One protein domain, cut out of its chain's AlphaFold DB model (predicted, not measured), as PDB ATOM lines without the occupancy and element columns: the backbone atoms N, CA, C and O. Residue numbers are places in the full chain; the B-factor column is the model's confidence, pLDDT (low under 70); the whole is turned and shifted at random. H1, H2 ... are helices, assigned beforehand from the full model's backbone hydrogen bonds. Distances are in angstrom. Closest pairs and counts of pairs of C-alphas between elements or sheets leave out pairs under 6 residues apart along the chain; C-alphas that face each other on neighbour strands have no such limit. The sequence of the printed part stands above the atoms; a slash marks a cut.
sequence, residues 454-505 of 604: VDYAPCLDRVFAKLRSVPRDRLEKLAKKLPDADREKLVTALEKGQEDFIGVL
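AT A GLANCE: This is residues 454 to 505 of the 604 residues of the protein "AsmA_2 domain-containing protein" of Planctomycetes bacterium (UniProt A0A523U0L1). Three short helices, H2, H3 and H4, fold back and forth into a compact body, their centres making a triangle; before them residues 454 to 463 stick out as an arm, and the end of H1 packs on H4. The printed part has 52 residues, four named helices, H1 to H4 in order, and no named strand: all helix. It is only just compact, close to loose, with a radius of gyration of the C-alphas of 11.6 A, spanning 33 by 22 by 17 A.

HOW THE PARTS SIT: Look at H1, residues 457 to 468: residues 464 to 468 alone touch H4, residues 498 to 505, at a steep tilt of 45 degrees; the closest C-alphas, Phe 464 and Ile 502, are 7.0 A apart. H2, residues 472 to 479, and H3, residues 484 to 496, form a helical hairpin; the closest C-alphas, Ala 479 and Arg 487, are 5.4 A apart. H3 and H4 form another, with C-alphas 493 and 501 closest at 4.5 A. Every O i to N i+4 pair is within hydrogen-bond range in H1, H2 and H4, and 8 of 9 in H3.

IN THESE COORDINATES: Find C-alpha 457 at (-22.750, -9.395, 36.018), where H1 begins its 17.0 A. H3 runs 18.6 A; H4 ends at C-alpha 505, (-11.461, -11.411, 46.581).

THE WHOLE: The printed part has no cut, and its three links are tight. Residues 454 to 467, 475, 478 and 482 have pLDDT under 70.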
ATOM      1  N   VAL A 454     -32.021 -14.143  35.682       43.03
ATOM      2  CA  VAL A 454     -31.422 -13.002  36.401       43.03
ATOM      3  C   VAL A 454     -29.954 -12.859  35.998       43.03
ATOM      4  O   VAL A 454     -29.197 -13.819  36.151       43.03
ATOM      5  N   ASP A 455     -29.540 -11.677  35.530       46.41
ATOM      6  CA  ASP A 455     -28.129 -11.369  35.262       46.41
ATOM      7  C   ASP A 455     -27.469 -10.708  36.485       46.41
ATOM      8  O   ASP A 455     -27.908  -9.662  36.961       46.41
ATOM      9  N   TYR A 456     -26.401 -11.326  36.998       46.41
ATOM     10  CA  TYR A 456     -25.631 -10.839  38.150       46.41
ATOM     11  C   TYR A 456     -24.357 -10.074  37.754       46.41
ATOM     12  O   TYR A 456     -23.685  -9.515  38.627       46.41
ATOM     13  N   ALA A 457     -23.982 -10.044  36.470       50.62
ATOM     14  CA  ALA A 457     -22.750  -9.395  36.018       50.62
ATOM     15  C   ALA A 457     -22.694  -7.885  36.349       50.62
ATOM     16  O   ALA A 457     -21.668  -7.445  36.883       50.62
ATOM     17  N   PRO A 458     -23.776  -7.095  36.168       50.72
ATOM     18  CA  PRO A 458     -23.775  -5.669  36.519       50.72
ATOM     19  C   PRO A 458     -23.569  -5.417  38.021       50.72
ATOM     20  O   PRO A 458     -22.945  -4.429  38.420       50.72
ATOM     21  N   CYS A 459     -24.047  -6.338  38.867       50.00
ATOM     22  CA  CYS A 459     -23.904  -6.261  40.318       50.00
ATOM     23  C   CYS A 459     -22.440  -6.360  40.753       50.00
ATOM     24  O   CYS A 459     -21.963  -5.557  41.560       50.00
ATOM     25  N   LEU A 460     -21.720  -7.351  40.223       50.44
ATOM     26  CA  LEU A 460     -20.321  -7.583  40.575       50.44
ATOM     27  C   LEU A 460     -19.439  -6.413  40.130       50.44
ATOM     28  O   LEU A 460     -18.586  -5.969  40.899       50.44
ATOM     29  N   ASP A 461     -19.699  -5.845  38.950       56.22
ATOM     30  CA  ASP A 461     -18.955  -4.690  38.440       56.22
ATOM     31  C   ASP A 461     -19.069  -3.460  39.365       56.22
ATOM     32  O   ASP A 461     -18.061  -2.797  39.633       56.22
ATOM     33  N   ARG A 462     -20.254  -3.184  39.938       55.38
ATOM     34  CA  ARG A 462     -20.448  -2.080  40.904       55.38
ATOM     35  C   ARG A 462     -19.769  -2.341  42.247       55.38
ATOM     36  O   ARG A 462     -19.142  -1.434  42.800       55.38
ATOM     37  N   VAL A 463     -19.849  -3.569  42.763       51.97
ATOM     38  CA  VAL A 463     -19.159  -3.961  44.005       51.97
ATOM     39  C   VAL A 463     -17.646  -3.803  43.843       51.97
ATOM     40  O   VAL A 463     -16.993  -3.204  44.700       51.97
ATOM     41  N   PHE A 464     -17.083  -4.242  42.714       63.22
ATOM     42  CA  PHE A 464     -15.660  -4.065  42.425       63.22
ATOM     43  C   PHE A 464     -15.275  -2.597  42.233       63.22
ATOM     44  O   PHE A 464     -14.226  -2.180  42.725       63.22
ATOM     45  N   ALA A 465     -16.113  -1.784  41.585       68.44
ATOM     46  CA  ALA A 465     -15.883  -0.344  41.482       68.44
ATOM     47  C   ALA A 465     -15.838   0.332  42.863       68.44
ATOM     48  O   ALA A 465     -14.945   1.138  43.126       68.44
ATOM     49  N   LYS A 466     -16.737  -0.043  43.782       63.22
ATOM     50  CA  LYS A 466     -16.734   0.497  45.146       63.22
ATOM     51  C   LYS A 466     -15.516   0.026  45.941       63.22
ATOM     52  O   LYS A 466     -14.886   0.849  46.598       63.22
ATOM     53  N   LEU A 467     -15.121  -1.243  45.833       61.25
ATOM     54  CA  LEU A 467     -13.919  -1.773  46.493       61.25
ATOM     55  C   LEU A 467     -12.623  -1.077  46.043       61.25
ATOM     56  O   LEU A 467     -11.713  -0.913  46.854       61.25
ATOM     57  N   ARG A 468     -12.546  -0.600  44.792       73.94
ATOM     58  CA  ARG A 468     -11.429   0.244  44.319       73.94
ATOM     59  C   ARG A 468     -11.352   1.597  45.021       73.94
ATOM     60  O   ARG A 468     -10.265   2.133  45.186       73.94
ATOM     61  N   SER A 469     -12.489   2.144  45.446       74.75
ATOM     62  CA  SER A 469     -12.528   3.419  46.177       74.75
ATOM     63  C   SER A 469     -12.187   3.287  47.667       74.75
ATOM     64  O   SER A 469     -12.036   4.298  48.345       74.75
ATOM     65  N   VAL A 470     -12.075   2.061  48.197       70.31
ATOM     66  CA  VAL A 470     -11.784   1.834  49.618       70.31
ATOM     67  C   VAL A 470     -10.276   1.972  49.876       70.31
ATOM     68  O   VAL A 470      -9.494   1.283  49.218       70.31
ATOM     69  N   PRO A 471      -9.853   2.800  50.850       82.44
ATOM     70  CA  PRO A 471      -8.454   2.915  51.252       82.44
ATOM     71  C   PRO A 471      -7.824   1.576  51.668       82.44
ATOM     72  O   PRO A 471      -8.469   0.726  52.292       82.44
ATOM     73  N   ARG A 472      -6.541   1.392  51.342       77.06
ATOM     74  CA  ARG A 472      -5.797   0.138  51.561       77.06
ATOM     75  C   ARG A 472      -5.790  -0.319  53.022       77.06
ATOM     76  O   ARG A 472      -5.979  -1.503  53.283       77.06
ATOM     77  N   ASP A 473      -5.638   0.598  53.972       80.25
ATOM     78  CA  ASP A 473      -5.638   0.306  55.413       80.25
ATOM     79  C   ASP A 473      -6.964  -0.328  55.881       80.25
ATOM     80  O   ASP A 473      -6.988  -1.222  56.735       80.25
ATOM     81  N   ARG A 474      -8.090   0.086  55.282       75.00
ATOM     82  CA  ARG A 474      -9.404  -0.519  55.532       75.00
ATOM     83  C   ARG A 474      -9.510  -1.912  54.918       75.00
ATOM     84  O   ARG A 474     -10.083  -2.795  55.557       75.00
ATOM     85  N   LEU A 475      -8.937  -2.127  53.731       69.69
ATOM     86  CA  LEU A 475      -8.872  -3.450  53.098       69.69
ATOM     87  C   LEU A 475      -8.011  -4.429  53.914       69.69
ATOM     88  O   LEU A 475      -8.416  -5.574  54.111       69.69
ATOM     89  N   GLU A 476      -6.894  -3.975  54.490       74.81
ATOM     90  CA  GLU A 476      -6.035  -4.782  55.374       74.81
ATOM     91  C   GLU A 476      -6.766  -5.200  56.658       74.81
ATOM     92  O   GLU A 476      -6.722  -6.363  57.069       74.81
ATOM     93  N   LYS A 477      -7.515  -4.275  57.276       78.75
ATOM     94  CA  LYS A 477      -8.382  -4.582  58.429       78.75
ATOM     95  C   LYS A 477      -9.479  -5.594  58.087       78.75
ATOM     96  O   LYS A 477      -9.924  -6.323  58.975       78.75
ATOM     97  N   LEU A 478      -9.928  -5.627  56.834       67.75
ATOM     98  CA  LEU A 478     -10.954  -6.549  56.345       67.75
ATOM     99  C   LEU A 478     -10.366  -7.945  56.105       67.75
ATOM    100  O   LEU A 478     -10.927  -8.926  56.590       67.75
ATOM    101  N   ALA A 479      -9.191  -8.024  55.476       70.31
ATOM    102  CA  ALA A 479      -8.453  -9.271  55.277       70.31
ATOM    103  C   ALA A 479      -8.164  -9.984  56.609       70.31
ATOM    104  O   ALA A 479      -8.399 -11.183  56.736       70.31
ATOM    105  N   LYS A 480      -7.762  -9.234  57.647       75.69
ATOM    106  CA  LYS A 480      -7.485  -9.773  58.993       75.69
ATOM    107  C   LYS A 480      -8.698 -10.402  59.695       75.69
ATOM    108  O   LYS A 480      -8.511 -11.149  60.650       75.69
ATOM    109  N   LYS A 481      -9.927 -10.112  59.250       72.12
ATOM    110  CA  LYS A 481     -11.175 -10.638  59.837       72.12
ATOM    111  C   LYS A 481     -11.706 -11.895  59.141       72.12
ATOM    112  O   LYS A 481     -12.705 -12.447  59.605       72.12
ATOM    113  N   LEU A 482     -11.088 -12.316  58.038       68.44
ATOM    114  CA  LEU A 482     -11.479 -13.511  57.292       68.44
ATOM    115  C   LEU A 482     -10.833 -14.780  57.882       68.44
ATOM    116  O   LEU A 482      -9.825 -14.670  58.584       68.44
ATOM    117  N   PRO A 483     -11.413 -15.973  57.631       74.50
ATOM    118  CA  PRO A 483     -10.837 -17.248  58.057       74.50
ATOM    119  C   PRO A 483      -9.390 -17.414  57.577       74.50
ATOM    120  O   PRO A 483      -9.048 -16.963  56.483       74.50
ATOM    121  N   ASP A 484      -8.558 -18.093  58.371       74.69
ATOM    122  CA  ASP A 484      -7.104 -18.174  58.156       74.69
ATOM    123  C   ASP A 484      -6.722 -18.640  56.736       74.69
ATOM    124  O   ASP A 484      -5.819 -18.066  56.127       74.69
ATOM    125  N   ALA A 485      -7.476 -19.591  56.168       75.88
ATOM    126  CA  ALA A 485      -7.248 -20.159  54.834       75.88
ATOM    127  C   ALA A 485      -7.406 -19.160  53.665       75.88
ATOM    128  O   ALA A 485      -6.814 -19.351  52.596       75.88
ATOM    129  N   ASP A 486      -8.201 -18.106  53.860       75.88
ATOM    130  CA  ASP A 486      -8.458 -17.064  52.859       75.88
ATOM    131  C   ASP A 486      -7.715 -15.765  53.191       75.88
ATOM    132  O   ASP A 486      -7.362 -14.998  52.290       75.88
ATOM    133  N   ARG A 487      -7.427 -15.539  54.482       81.94
ATOM    134  CA  ARG A 487      -6.668 -14.388  54.976       81.94
ATOM    135  C   ARG A 487      -5.292 -14.310  54.332       81.94
ATOM    136  O   ARG A 487      -4.938 -13.247  53.843       81.94
ATOM    137  N   GLU A 488      -4.535 -15.404  54.317       83.06
ATOM    138  CA  GLU A 488      -3.168 -15.404  53.783       83.06
ATOM    139  C   GLU A 488      -3.150 -15.019  52.298       83.06
ATOM    140  O   GLU A 488      -2.448 -14.097  51.898       83.06
ATOM    141  N   LYS A 489      -4.045 -15.611  51.495       81.88
ATOM    142  CA  LYS A 489      -4.181 -15.296  50.062       81.88
ATOM    143  C   LYS A 489      -4.537 -13.836  49.818       81.88
ATOM    144  O   LYS A 489      -4.010 -13.231  48.887       81.88
ATOM    145  N   LEU A 490      -5.427 -13.272  50.631       73.81
ATOM    146  CA  LEU A 490      -5.843 -11.879  50.504       73.81
ATOM    147  C   LEU A 490      -4.773 -10.905  50.996       73.81
ATOM    148  O   LEU A 490      -4.571  -9.883  50.353       73.81
ATOM    149  N   VAL A 491      -4.053 -11.217  52.073       79.88
ATOM    150  CA  VAL A 491      -2.932 -10.395  52.554       79.88
ATOM    151  C   VAL A 491      -1.810 -10.380  51.518       79.88
ATOM    152  O   VAL A 491      -1.415  -9.302  51.084       79.88
ATOM    153  N   THR A 492      -1.397 -11.544  51.008       85.88
ATOM    154  CA  THR A 492      -0.390 -11.635  49.939       85.88
ATOM    155  C   THR A 492      -0.837 -10.920  48.661       85.88
ATOM    156  O   THR A 492      -0.028 -10.318  47.957       85.88
ATOM    157  N   ALA A 493      -2.128 -10.962  48.325       83.06
ATOM    158  CA  ALA A 493      -2.658 -10.236  47.174       83.06
ATOM    159  C   ALA A 493      -2.668  -8.717  47.399       83.06
ATOM    160  O   ALA A 493      -2.354  -7.963  46.484       83.06
ATOM    161  N   LEU A 494      -2.970  -8.262  48.615       81.69
ATOM    162  CA  LEU A 494      -2.957  -6.847  48.983       81.69
ATOM    163  C   LEU A 494      -1.545  -6.264  49.022       81.69
ATOM    164  O   LEU A 494      -1.351  -5.120  48.613       81.69
ATOM    165  N   GLU A 495      -0.562  -7.061  49.444       84.12
ATOM    166  CA  GLU A 495       0.861  -6.728  49.365       84.12
ATOM    167  C   GLU A 495       1.310  -6.496  47.920       84.12
ATOM    168  O   GLU A 495       2.013  -5.522  47.650       84.12
ATOM    169  N   LYS A 496       0.831  -7.326  46.983       85.12
ATOM    170  CA  LYS A 496       1.085  -7.180  45.540       85.12
ATOM    171  C   LYS A 496       0.342  -5.998  44.911       85.12
ATOM    172  O   LYS A 496       0.813  -5.426  43.930       85.12
ATOM    173  N   GLY A 497      -0.778  -5.587  45.502       82.69
ATOM    174  CA  GLY A 497      -1.489  -4.360  45.161       82.69
ATOM    175  C   GLY A 497      -3.008  -4.499  45.230       82.69
ATOM    176  O   GLY A 497      -3.573  -5.589  45.252       82.69
ATOM    177  N   GLN A 498      -3.707  -3.362  45.223       77.00
ATOM    178  CA  GLN A 498      -5.163  -3.328  45.390       77.00
ATOM    179  C   GLN A 498      -5.926  -4.074  44.278       77.00
ATOM    180  O   GLN A 498      -6.945  -4.701  44.553       77.00
ATOM    181  N   GLU A 499      -5.437  -4.064  43.036       78.25
ATOM    182  CA  GLU A 499      -6.071  -4.812  41.936       78.25
ATOM    183  C   GLU A 499      -5.894  -6.331  42.080       78.25
ATOM    184  O   GLU A 499      -6.820  -7.083  41.771       78.25
ATOM    185  N   ASP A 500      -4.754  -6.793  42.599       79.50
ATOM    186  CA  ASP A 500      -4.532  -8.218  42.860       79.50
ATOM    187  C   ASP A 500      -5.391  -8.684  44.044       79.50
ATOM    188  O   ASP A 500      -6.014  -9.744  43.974       79.50
ATOM    189  N   PHE A 501      -5.530  -7.851  45.084       77.75
ATOM    190  CA  PHE A 501      -6.489  -8.072  46.169       77.75
ATOM    191  C   PHE A 501      -7.926  -8.202  45.662       77.75
ATOM    192  O   PHE A 501      -8.621  -9.151  46.020       77.75
ATOM    193  N   ILE A 502      -8.371  -7.279  44.804       73.31
ATOM    194  CA  ILE A 502      -9.713  -7.319  44.211       73.31
ATOM    195  C   ILE A 502      -9.889  -8.576  43.351       73.31
ATOM    196  O   ILE A 502     -10.948  -9.200  43.400       73.31
ATOM    197  N   GLY A 503      -8.856  -8.986  42.611       76.94
ATOM    198  CA  GLY A 503      -8.857 -10.228  41.838       76.94
ATOM    199  C   GLY A 503      -9.049 -11.469  42.713       76.94
ATOM    200  O   GLY A 503      -9.940 -12.276  42.446       76.94
ATOM    201  N   VAL A 504      -8.271 -11.595  43.791       75.94
ATOM    202  CA  VAL A 504      -8.362 -12.731  44.725       75.94
ATOM    203  C   VAL A 504      -9.679 -12.724  45.499       75.94
ATOM    204  O   VAL A 504     -10.303 -13.775  45.648       75.94
ATOM    205  N   LEU A 505     -10.157 -11.556  45.934       71.69
ATOM    206  CA  LEU A 505     -11.461 -11.411  46.581       71.69
ATOM    207  C   LEU A 505     -12.606 -11.764  45.624       71.69
ATOM    208  O   LEU A 505     -13.561 -12.427  46.025       71.69
TER     209      LEU A 505